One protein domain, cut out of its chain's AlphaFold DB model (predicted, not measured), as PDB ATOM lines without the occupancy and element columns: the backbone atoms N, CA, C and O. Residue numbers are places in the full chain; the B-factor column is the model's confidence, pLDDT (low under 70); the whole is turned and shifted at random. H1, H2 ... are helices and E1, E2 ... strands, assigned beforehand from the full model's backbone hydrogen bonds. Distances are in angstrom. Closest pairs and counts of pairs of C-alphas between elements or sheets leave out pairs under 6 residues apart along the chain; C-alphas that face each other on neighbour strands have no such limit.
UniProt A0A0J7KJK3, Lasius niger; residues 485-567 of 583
ATOM      1  N   PHE A 485     116.368 190.086 148.063       84.06
ATOM      2  CA  PHE A 485     115.050 189.443 148.112       84.06
ATOM      3  C   PHE A 485     114.051 190.112 149.060       84.06
ATOM      4  O   PHE A 485     112.867 189.775 149.018       84.06
ATOM      5  N   LYS A 486     114.484 191.041 149.922       75.50
ATOM      6  CA  LYS A 486     113.571 191.757 150.834       75.50
ATOM      7  C   LYS A 486     112.629 192.707 150.095       75.50
ATOM      8  O   LYS A 486     111.501 192.894 150.532       75.50
ATOM      9  N   ASN A 487     113.091 193.279 148.984       74.06
ATOM     10  CA  ASN A 487     112.369 194.320 148.249       74.06
ATOM     11  C   ASN A 487     111.585 193.785 147.038       74.06
ATOM     12  O   ASN A 487     110.873 194.549 146.387       74.06
ATOM     13  N   ILE A 488     111.694 192.490 146.728       79.25
ATOM     14  CA  ILE A 488     110.968 191.881 145.610       79.25
ATOM     15  C   ILE A 488     109.527 191.613 146.042       79.25
ATOM     16  O   ILE A 488     109.271 190.757 146.888       79.25
ATOM     17  N   ARG A 489     108.579 192.340 145.438       76.06
ATOM     18  CA  ARG A 489     107.139 192.156 145.687       76.06
ATOM     19  C   ARG A 489     106.587 190.903 145.006       76.06
ATOM     20  O   ARG A 489     105.674 190.278 145.540       76.06
ATOM     21  N   GLN A 490     107.123 190.519 143.843       83.69
ATOM     22  CA  GLN A 490     106.662 189.322 143.140       83.69
ATOM     23  C   GLN A 490     107.237 188.051 143.774       83.69
ATOM     24  O   GLN A 490     108.406 187.710 143.581       83.69
ATOM     25  N   ARG A 491     106.381 187.293 144.470       83.88
ATOM     26  CA  ARG A 491     106.746 186.000 145.071       83.88
ATOM     27  C   ARG A 491     107.355 185.028 144.058       83.88
ATOM     28  O   ARG A 491     108.321 184.358 144.391       83.88
ATOM     29  N   VAL A 492     106.837 185.004 142.831       87.06
ATOM     30  CA  VAL A 492     107.296 184.108 141.754       87.06
ATOM     31  C   VAL A 492     108.774 184.325 141.422       87.06
ATOM     32  O   VAL A 492     109.517 183.365 141.263       87.06
ATOM     33  N   ILE A 493     109.228 185.582 141.384       86.94
ATOM     34  CA  ILE A 493     110.630 185.911 141.095       86.94
ATOM     35  C   ILE A 493     111.526 185.443 142.244       86.94
ATOM     36  O   ILE A 493     112.572 184.836 142.020       86.94
ATOM     37  N   LYS A 494     111.102 185.698 143.487       87.75
ATOM     38  CA  LYS A 494     111.833 185.244 144.673       87.75
ATOM     39  C   LYS A 494     111.939 183.715 144.707       87.75
ATOM     40  O   LYS A 494     113.025 183.199 144.949       87.75
ATOM     41  N   ASP A 495     110.840 183.013 144.443       88.75
ATOM     42  CA  ASP A 495     110.800 181.550 144.401       88.75
ATOM     43  C   ASP A 495     111.719 180.985 143.310       88.75
ATOM     44  O   ASP A 495     112.542 180.113 143.585       88.75
ATOM     45  N   PHE A 496     111.678 181.557 142.102       91.56
ATOM     46  CA  PHE A 496     112.557 181.166 140.999       91.56
ATOM     47  C   PHE A 496     114.040 181.189 141.400       91.56
ATOM     48  O   PHE A 496     114.738 180.183 141.249       91.56
ATOM     49  N   TYR A 497     114.527 182.294 141.973       91.69
ATOM     50  CA  TYR A 497     115.932 182.392 142.379       91.69
ATOM     51  C   TYR A 497     116.278 181.508 143.581       91.69
ATOM     52  O   TYR A 497     117.378 180.960 143.631       91.69
ATOM     53  N   ILE A 498     115.357 181.322 144.531       90.94
ATOM     54  CA  ILE A 498     115.543 180.382 145.648       90.94
ATOM     55  C   ILE A 498     115.732 178.958 145.112       90.94
ATOM     56  O   ILE A 498     116.673 178.278 145.521       90.94
ATOM     57  N   ARG A 499     114.906 178.520 144.155       91.88
ATOM     58  CA  ARG A 499     115.047 177.204 143.511       91.88
ATOM     59  C   ARG A 499     116.328 177.085 142.697       91.88
ATOM     60  O   ARG A 499     116.956 176.035 142.714       91.88
ATOM     61  N   CYS A 500     116.761 178.160 142.040       93.81
ATOM     62  CA  CYS A 500     118.056 178.188 141.360       93.81
ATOM     63  C   CYS A 500     119.235 178.026 142.331       93.81
ATOM     64  O   CYS A 500     120.222 177.372 142.010       93.81
ATOM     65  N   ILE A 501     119.148 178.586 143.539       92.69
ATOM     66  CA  ILE A 501     120.186 178.384 144.554       92.69
ATOM     67  C   ILE A 501     120.124 176.965 145.131       92.69
ATOM     68  O   ILE A 501     121.170 176.353 145.327       92.69
ATOM     69  N   ALA A 502     118.927 176.404 145.326       92.31
ATOM     70  CA  ALA A 502     118.777 174.994 145.685       92.31
ATOM     71  C   ALA A 502     119.382 174.060 144.619       92.31
ATOM     72  O   ALA A 502     120.104 173.133 144.978       92.31
ATOM     73  N   LEU A 503     119.200 174.364 143.324       92.69
ATOM     74  CA  LEU A 503     119.866 173.644 142.228       92.69
ATOM     75  C   LEU A 503     121.384 173.619 142.409       92.69
ATOM     76  O   LEU A 503     121.991 172.563 142.258       92.69
ATOM     77  N   MET A 504     121.990 174.762 142.745       93.44
ATOM     78  CA  MET A 504     123.437 174.856 142.960       93.44
ATOM     79  C   MET A 504     123.922 173.989 144.131       93.44
ATOM     80  O   MET A 504     125.026 173.453 144.074       93.44
ATOM     81  N   ILE A 505     123.118 173.841 145.187       91.06
ATOM     82  CA  ILE A 505     123.450 172.999 146.351       91.06
ATOM     83  C   ILE A 505     123.445 171.510 145.978       91.06
ATOM     84  O   ILE A 505     124.231 170.738 146.522       91.06
ATOM     85  N   GLU A 506     122.581 171.108 145.044       89.50
ATOM     86  CA  GLU A 506     122.456 169.728 144.559       89.50
ATOM     87  C   GLU A 506     123.429 169.375 143.420       89.50
ATOM     88  O   GLU A 506     123.338 168.294 142.836       89.50
ATOM     89  N   CYS A 507     124.332 170.276 143.032       91.19
ATOM     90  CA  CYS A 507     125.319 169.986 141.994       91.19
ATOM     91  C   CYS A 507     126.295 168.896 142.447       91.19
ATOM     92  O   CYS A 507     126.867 168.969 143.536       91.19
ATOM     93  N   TYR A 508     126.545 167.916 141.576       87.31
ATOM     94  CA  TYR A 508     127.501 166.835 141.853       87.31
ATOM     95  C   TYR A 508     128.918 167.150 141.366       87.31
ATOM     96  O   TYR A 508     129.882 166.557 141.845       87.31
ATOM     97  N   THR A 509     129.053 168.067 140.403       89.06
ATOM     98  CA  THR A 509     130.342 168.454 139.817       89.06
ATOM     99  C   THR A 509     130.509 169.967 139.805       89.06
ATOM    100  O   THR A 509     129.531 170.715 139.741       89.06
ATOM    101  N   LEU A 510     131.764 170.425 139.834       89.88
ATOM    102  CA  LEU A 510     132.081 171.849 139.721       89.88
ATOM    103  C   LEU A 510     131.626 172.425 138.378       89.88
ATOM    104  O   LEU A 510     131.045 173.501 138.354       89.88
ATOM    105  N   LEU A 511     131.794 171.675 137.285       90.56
ATOM    106  CA  LEU A 511     131.354 172.093 135.954       90.56
ATOM    107  C   LEU A 511     129.836 172.332 135.897       90.56
ATOM    108  O   LEU A 511     129.361 173.294 135.295       90.56
ATOM    109  N   GLU A 512     129.054 171.459 136.535       91.88
ATOM    110  CA  GLU A 512     127.606 171.638 136.629       91.88
ATOM    111  C   GLU A 512     127.238 172.870 137.463       91.88
ATOM    112  O   GLU A 512     126.380 173.657 137.054       91.88
ATOM    113  N   PHE A 513     127.918 173.061 138.597       93.25
ATOM    114  CA  PHE A 513     127.754 174.242 139.438       93.25
ATOM    115  C   PHE A 513     128.053 175.533 138.668       93.25
ATOM    116  O   PHE A 513     127.229 176.445 138.672       93.25
ATOM    117  N   GLU A 514     129.184 175.595 137.963       92.69
ATOM    118  CA  GLU A 514     129.589 176.735 137.135       92.69
ATOM    119  C   GLU A 514     128.553 177.032 136.054       92.69
ATOM    120  O   GLU A 514     128.123 178.175 135.900       92.69
ATOM    121  N   LYS A 515     128.076 175.998 135.356       92.31
ATOM    122  CA  LYS A 515     127.044 176.142 134.328       92.31
ATOM    123  C   LYS A 515     125.754 176.730 134.895       92.31
ATOM    124  O   LYS A 515     125.202 177.655 134.304       92.31
ATOM    125  N   ILE A 516     125.257 176.210 136.018       93.88
ATOM    126  CA  ILE A 516     124.030 176.718 136.651       93.88
ATOM    127  C   ILE A 516     124.239 178.151 137.149       93.88
ATOM    128  O   ILE A 516     123.387 179.002 136.897       93.88
ATOM    129  N   LEU A 517     125.381 178.449 137.772       94.56
ATOM    130  CA  LEU A 517     125.716 179.797 138.228       94.56
ATOM    131  C   LEU A 517     125.756 180.800 137.066       94.56
ATOM    132  O   LEU A 517     125.166 181.875 137.171       94.56
ATOM    133  N   MET A 518     126.386 180.445 135.943       92.81
ATOM    134  CA  MET A 518     126.417 181.298 134.750       92.81
ATOM    135  C   MET A 518     125.015 181.579 134.211       92.81
ATOM    136  O   MET A 518     124.710 182.724 133.886       92.81
ATOM    137  N   LEU A 519     124.138 180.569 134.161       93.62
ATOM    138  CA  LEU A 519     122.745 180.755 133.747       93.62
ATOM    139  C   LEU A 519     121.987 181.692 134.699       93.62
ATOM    140  O   LEU A 519     121.215 182.530 134.241       93.62
ATOM    141  N   ILE A 520     122.215 181.586 136.011       93.25
ATOM    142  CA  ILE A 520     121.601 182.483 137.001       93.25
ATOM    143  C   ILE A 520     122.061 183.921 136.766       93.25
ATOM    144  O   ILE A 520     121.225 184.820 136.717       93.25
ATOM    145  N   CYS A 521     123.363 184.143 136.582       91.50
ATOM    146  CA  CYS A 521     123.918 185.465 136.284       91.50
ATOM    147  C   CYS A 521     123.375 186.028 134.962       91.50
ATOM    148  O   CYS A 521     123.017 187.201 134.904       91.50
ATOM    149  N   ALA A 522     123.252 185.188 133.930       90.69
ATOM    150  CA  ALA A 522     122.690 185.549 132.632       90.69
ATOM    151  C   ALA A 522     121.239 186.048 132.728       90.69
ATOM    152  O   ALA A 522     120.856 186.952 131.994       90.69
ATOM    153  N   VAL A 523     120.434 185.502 133.645       91.25
ATOM    154  CA  VAL A 523     119.070 185.995 133.900       91.25
ATOM    155  C   VAL A 523     119.081 187.216 134.826       91.25
ATOM    156  O   VAL A 523     118.382 188.188 134.571       91.25
ATOM    157  N   ALA A 524     119.878 187.188 135.897       89.06
ATOM    158  CA  ALA A 524     119.839 188.199 136.954       89.06
ATOM    159  C   ALA A 524     120.444 189.553 136.564       89.06
ATOM    160  O   ALA A 524     120.067 190.572 137.144       89.06
ATOM    161  N   LEU A 525     121.397 189.570 135.629       88.62
ATOM    162  CA  LEU A 525     122.115 190.782 135.221       88.62
ATOM    163  C   LEU A 525     121.486 191.495 134.017       88.62
ATOM    164  O   LEU A 525     121.970 192.559 133.641       88.62
ATOM    165  N   GLN A 526     120.431 190.940 133.417       86.94
ATOM    166  CA  GLN A 526     119.789 191.506 132.230       86.94
ATOM    167  C   GLN A 526     118.462 192.176 132.582       86.94
ATOM    168  O   GLN A 526     117.693 191.683 133.408       86.94
ATOM    169  N   THR A 527     118.183 193.311 131.943       81.75
ATOM    170  CA  THR A 527     116.920 194.044 132.117       81.75
ATOM    171  C   THR A 527     115.801 193.510 131.232       81.75
ATOM    172  O   THR A 527     114.631 193.680 131.578       81.75
ATOM    173  N   HIS A 528     116.142 192.864 130.115       82.56
ATOM    174  CA  HIS A 528     115.187 192.344 129.141       82.56
ATOM    175  C   HIS A 528     115.429 190.856 128.861       82.56
ATOM    176  O   HIS A 528     116.541 190.352 129.028       82.56
ATOM    177  N   GLU A 529     114.370 190.138 128.472       79.25
ATOM    178  CA  GLU A 529     114.417 188.693 128.181       79.25
ATOM    179  C   GLU A 529     115.079 188.372 126.822       79.25
ATOM    180  O   GLU A 529     115.580 187.272 126.596       79.25
ATOM    181  N   ASP A 530     115.094 189.331 125.909       83.38
ATOM    182  CA  ASP A 530     115.665 189.245 124.564       83.38
ATOM    183  C   ASP A 530     117.110 189.755 124.487       83.38
ATOM    184  O   ASP A 530     117.723 189.707 123.421       83.38
ATOM    185  N   SER A 531     117.679 190.202 125.614       83.00
ATOM    186  CA  SER A 531     119.082 190.603 125.693       83.00
ATOM    187  C   SER A 531     119.975 189.473 125.186       83.00
ATOM    188  O   SER A 531     119.945 188.365 125.726       83.00
ATOM    189  N   ILE A 532     120.755 189.759 124.140       80.25
ATOM    190  CA  ILE A 532     121.696 188.805 123.556       80.25
ATOM    191  C   ILE A 532     122.850 188.612 124.533       80.25
ATOM    192  O   ILE A 532     123.465 189.578 124.987       80.25
ATOM    193  N   ILE A 533     123.135 187.355 124.848       81.88
ATOM    194  CA  ILE A 533     124.212 186.963 125.749       81.88
ATOM    195  C   ILE A 533     125.158 186.065 124.961       81.88
ATOM    196  O   ILE A 533     124.721 185.082 124.372       81.88
ATOM    197  N   ASP A 534     126.447 186.397 124.956       71.31
ATOM    198  CA  ASP A 534     127.481 185.572 124.328       71.31
ATOM    199  C   ASP A 534     128.037 184.562 125.345       71.31
ATOM    200  O   ASP A 534     129.137 184.703 125.878       71.31
ATOM    201  N   ILE A 535     127.209 183.578 125.710       74.69
ATOM    202  CA  ILE A 535     127.629 182.415 126.502       74.69
ATOM    203  C   ILE A 535     127.469 181.186 125.614       74.69
ATOM    204  O   ILE A 535     126.418 180.983 125.013       74.69
ATOM    205  N   GLU A 536     128.484 180.324 125.604       67.81
ATOM    206  CA  GLU A 536     128.689 179.175 124.701       67.81
ATOM    207  C   GLU A 536     127.461 178.255 124.483       67.81
ATOM    208  O   GLU A 536     127.366 177.544 123.484       67.81
ATOM    209  N   PHE A 537     126.465 178.292 125.375       71.75
ATOM    210  CA  PHE A 537     125.263 177.461 125.305       71.75
ATOM    211  C   PHE A 537     123.940 178.237 125.296       71.75
ATOM    212  O   PHE A 537     122.890 177.594 125.321       71.75
ATOM    213  N   VAL A 538     123.917 179.566 125.317       81.50
ATOM    214  CA  VAL A 538     122.683 180.359 125.452       81.50
ATOM    215  C   VAL A 538     122.802 181.644 124.649       81.50
ATOM    216  O   VAL A 538     123.775 182.358 124.827       81.50
ATOM    217  N   ARG A 539     121.796 181.963 123.822       82.38
ATOM    218  CA  ARG A 539     121.793 183.185 123.002       82.38
ATOM    219  C   ARG A 539     121.076 184.365 123.651       82.38
ATOM    220  O   ARG A 539     121.432 185.500 123.366       82.38
ATOM    221  N   THR A 540     120.078 184.117 124.500       87.81
ATOM    222  CA  THR A 540     119.278 185.164 125.159       87.81
ATOM    223  C   THR A 540     119.080 184.886 126.652       87.81
ATOM    224  O   THR A 540     119.161 183.737 127.099       87.81
ATOM    225  N   SER A 541     118.770 185.906 127.453       87.31
ATOM    226  CA  SER A 541     118.386 185.707 128.864       87.31
ATOM    227  C   SER A 541     117.129 184.830 129.002       87.31
ATOM    228  O   SER A 541     117.043 184.026 129.935       87.31
ATOM    229  N   GLN A 542     116.194 184.884 128.046       89.19
ATOM    230  CA  GLN A 542     115.035 183.985 128.001       89.19
ATOM    231  C   GLN A 542     115.445 182.516 127.853       89.19
ATOM    232  O   GLN A 542     114.902 181.639 128.532       89.19
ATOM    233  N   ASP A 543     116.417 182.228 126.988       89.69
ATOM    234  CA  ASP A 543     116.933 180.875 126.794       89.69
ATOM    235  C   ASP A 543     117.624 180.356 128.067       89.69
ATOM    236  O   ASP A 543     117.450 179.186 128.431       89.69
ATOM    237  N   ALA A 544     118.354 181.219 128.791       90.75
ATOM    238  CA  ALA A 544     118.933 180.866 130.090       90.75
ATOM    239  C   ALA A 544     117.845 180.513 131.110       90.75
ATOM    240  O   ALA A 544     117.928 179.472 131.773       90.75
ATOM    241  N   ARG A 545     116.798 181.341 131.198       92.56
ATOM    242  CA  ARG A 545     115.659 181.120 132.093       92.56
ATOM    243  C   ARG A 545     114.963 179.791 131.801       92.56
ATOM    244  O   ARG A 545     114.800 178.991 132.719       92.56
ATOM    245  N   LYS A 546     114.635 179.506 130.535       92.38
ATOM    246  CA  LYS A 546     114.007 178.233 130.125       92.38
ATOM    247  C   LYS A 546     114.869 177.027 130.501       92.38
ATOM    248  O   LYS A 546     114.353 175.997 130.933       92.38
ATOM    249  N   LYS A 547     116.194 177.131 130.366       92.62
ATOM    250  CA  LYS A 547     117.108 176.061 130.797       92.62
ATOM    251  C   LYS A 547     117.082 175.852 132.307       92.62
ATOM    252  O   LYS A 547     117.036 174.700 132.734       92.62
ATOM    253  N   LEU A 548     117.081 176.922 133.103       93.50
ATOM    254  CA  LEU A 548     116.958 176.831 134.562       93.50
ATOM    255  C   LEU A 548     115.624 176.206 134.981       93.50
ATOM    256  O   LEU A 548     115.629 175.265 135.769       93.50
ATOM    257  N   GLU A 549     114.502 176.648 134.408       93.06
ATOM    258  CA  GLU A 549     113.173 176.071 134.668       93.06
ATOM    259  C   GLU A 549     113.137 174.568 134.341       93.06
ATOM    260  O   GLU A 549     112.634 173.767 135.133       93.06
ATOM    261  N   ASN A 550     113.772 174.154 133.239       92.44
ATOM    262  CA  ASN A 550     113.921 172.742 132.889       92.44
ATOM    263  C   ASN A 550     114.765 171.956 133.907       92.44
ATOM    264  O   ASN A 550     114.420 170.817 134.221       92.44
ATOM    265  N   TYR A 551     115.859 172.521 134.433       91.81
ATOM    266  CA  TYR A 551     116.645 171.865 135.487       91.81
ATOM    267  C   TYR A 551     115.851 171.732 136.792       91.81
ATOM    268  O   TYR A 551     115.854 170.653 137.385       91.81
ATOM    269  N   ILE A 552     115.139 172.788 137.202       90.38
ATOM    270  CA  ILE A 552     114.272 172.790 138.393       90.38
ATOM    271  C   ILE A 552     113.209 171.694 138.268       90.38
ATOM    272  O   ILE A 552     113.032 170.896 139.188       90.38
ATOM    273  N   SER A 553     112.534 171.631 137.116       88.75
ATOM    274  CA  SER A 553     111.487 170.645 136.842       88.75
ATOM    275  C   SER A 553     112.030 169.214 136.856       88.75
ATOM    276  O   SER A 553     111.481 168.359 137.548       88.75
ATOM    277  N   LYS A 554     113.147 168.951 136.164       87.31
ATOM    278  CA  LYS A 554     113.741 167.604 136.082       87.31
ATOM    279  C   LYS A 554     114.200 167.056 137.430       87.31
ATOM    280  O   LYS A 554     114.132 165.849 137.637       87.31
ATOM    281  N   ARG A 555     114.690 167.919 138.321       82.25
ATOM    282  CA  ARG A 555     115.189 167.521 139.647       82.25
ATOM    283  C   ARG A 555     114.115 167.526 140.733       82.25
ATOM    284  O   ARG A 555     114.401 167.142 141.858       82.25
ATOM    285  N   ASN A 556     112.884 167.916 140.392       78.25
ATOM    286  CA  ASN A 556     111.759 168.004 141.319       78.25
ATOM    287  C   ASN A 556     112.098 168.808 142.590       78.25
ATOM    288  O   ASN A 556     111.798 168.394 143.711       78.25
ATOM    289  N   ILE A 557     112.765 169.953 142.417       73.06
ATOM    290  CA  ILE A 557     113.151 170.810 143.540       73.06
ATOM    291  C   ILE A 557     111.892 171.412 144.157       73.06
ATOM    292  O   ILE A 557     111.243 172.286 143.568       73.06
ATOM    293  N   ASN A 558     111.556 170.915 145.349       61.25
ATOM    294  CA  ASN A 558     110.392 171.329 146.123       61.25
ATOM    295  C   ASN A 558     110.444 172.819 146.488       61.25
ATOM    296  O   ASN A 558     111.505 173.441 146.565       61.25
ATOM    297  N   ASP A 559     109.263 173.385 146.741       57.16
ATOM    298  CA  ASP A 559     109.118 174.765 147.190       57.16
ATOM    299  C   ASP A 559     109.650 174.919 148.627       57.16
ATOM    300  O   ASP A 559     108.953 174.669 149.612       57.16
ATOM    301  N   TYR A 560     110.906 175.352 148.766       55.38
ATOM    302  CA  TYR A 560     111.466 175.696 150.072       55.38
ATOM    303  C   TYR A 560     110.777 176.927 150.691       55.38
ATOM    304  O   TYR A 560     110.920 177.136 151.892       55.38
ATOM    305  N   SER A 561     110.009 177.727 149.934       47.38
ATOM    306  CA  SER A 561     109.307 178.921 150.431       47.38
ATOM    307  C   SER A 561     108.142 178.601 151.381       47.38
ATOM    308  O   SER A 561     107.881 179.386 152.298       47.38
ATOM    309  N   GLU A 562     107.475 177.448 151.243       44.38
ATOM    310  CA  GLU A 562     106.322 177.082 152.088       44.38
ATOM    311  C   GLU A 562     106.709 176.788 153.544       44.38
ATOM    312  O   GLU A 562     106.022 177.240 154.466       44.38
ATOM    313  N   VAL A 563     107.866 176.154 153.768       45.44
ATOM    314  CA  VAL A 563     108.426 175.877 155.109       45.44
ATOM    315  C   VAL A 563     108.682 177.173 155.896       45.44
ATOM    316  O   VAL A 563     108.655 177.188 157.131       45.44
ATOM    317  N   TYR A 564     108.892 178.295 155.203       46.56
ATOM    318  CA  TYR A 564     109.155 179.592 155.829       46.56
ATOM    319  C   TYR A 564     107.888 180.368 156.190       46.56
ATOM    320  O   TYR A 564     107.892 181.103 157.180       46.56
ATOM    321  N   HIS A 565     106.787 180.182 155.462       43.94
ATOM    322  CA  HIS A 565     105.549 180.914 155.732       43.94
ATOM    323  C   HIS A 565     104.720 180.327 156.887       43.94
ATOM    324  O   HIS A 565     103.861 181.027 157.421       43.94
ATOM    325  N   GLU A 566     104.986 179.101 157.349       35.94
ATOM    326  CA  GLU A 566     104.331 178.557 158.555       35.94
ATOM    327  C   GLU A 566     104.819 179.192 159.866       35.94
ATOM    328  O   GLU A 566     104.052 179.258 160.825       35.94
ATOM    329  N   LYS A 567     106.049 179.723 159.917       33.94
ATOM    330  CA  LYS A 567     106.588 180.376 161.127       33.94
ATOM    331  C   LYS A 567     106.217 181.859 161.253       33.94
ATOM    332  O   LYS A 567     106.344 182.413 162.342       33.94
TER     333      LYS A 567
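AT A GLANCE: This is residues 485 to 567 of the 583 residues of a protein of Lasius niger (UniProt A0A0J7KJK3). Two helices side by side, H1 and H2, form a helical hairpin, and a third, H3, crosses over one side of this pair. A small hairpin of two strands, E1 and E2, lies near H2 and H3 at one end of the long axis, and the short H4 packs on H1 toward the other. The printed part has 83 residues, with H1, H2, E1, E2, H3 and H4 in that order; it is mostly helix, and the strands are antiparallel. It is compact, with a radius of gyration of the C-alphas of 13.3 A and spans of 43 by 31 by 18 A.

HOW THE PARTS SIT: H1, residues 491 to 505, is the hub and touches three helices. H2, residues 510 to 524, runs opposite ways to H1 at a shallow tilt of 17 degrees; their closest C-alphas, Met 504 and Phe 513, are 5.6 A apart. E1, residues 532 to 535, and E2, residues 538 to 540, form a hairpin, with N 533 and O 539 within hydrogen-bond range at 2.9 A. H3, residues 541 to 555, touches H2 at a steep tilt of 49 degrees, with the C-alphas of Val 523 and Ser 541 closest at 5.1 A. Residues 548 to 552 of H3 touch H1 at a steep tilt of 65 degrees, with the C-alphas of Arg 499 and Ile 552 closest at 6.8 A. H4, residues 560 to 565, touches H1 at a steep tilt of 50 degrees, with the C-alphas of Asp 495 and Ser 561 closest at 6.7 A; it is apart from H2 and H3. Every O i to N i+4 pair is within hydrogen-bond range in H1, H2 and H3, and 1 of 2 in H4.

IN THESE COORDINATES: H1 begins at C-alpha 491 (106.746, 186.000, 145.071) and is 21.2 A long, H2 20.6 A, H3 21.4 A. H4 ends at C-alpha 565 (105.549, 180.914, 155.732).

THE WHOLE: The C-alphas farthest apart, Asp 534 and Lys 567, are 42.6 A apart. The printed part has no cut and no long link. The model's pLDDT is under 70 at residue 536 and residues 558 to 567.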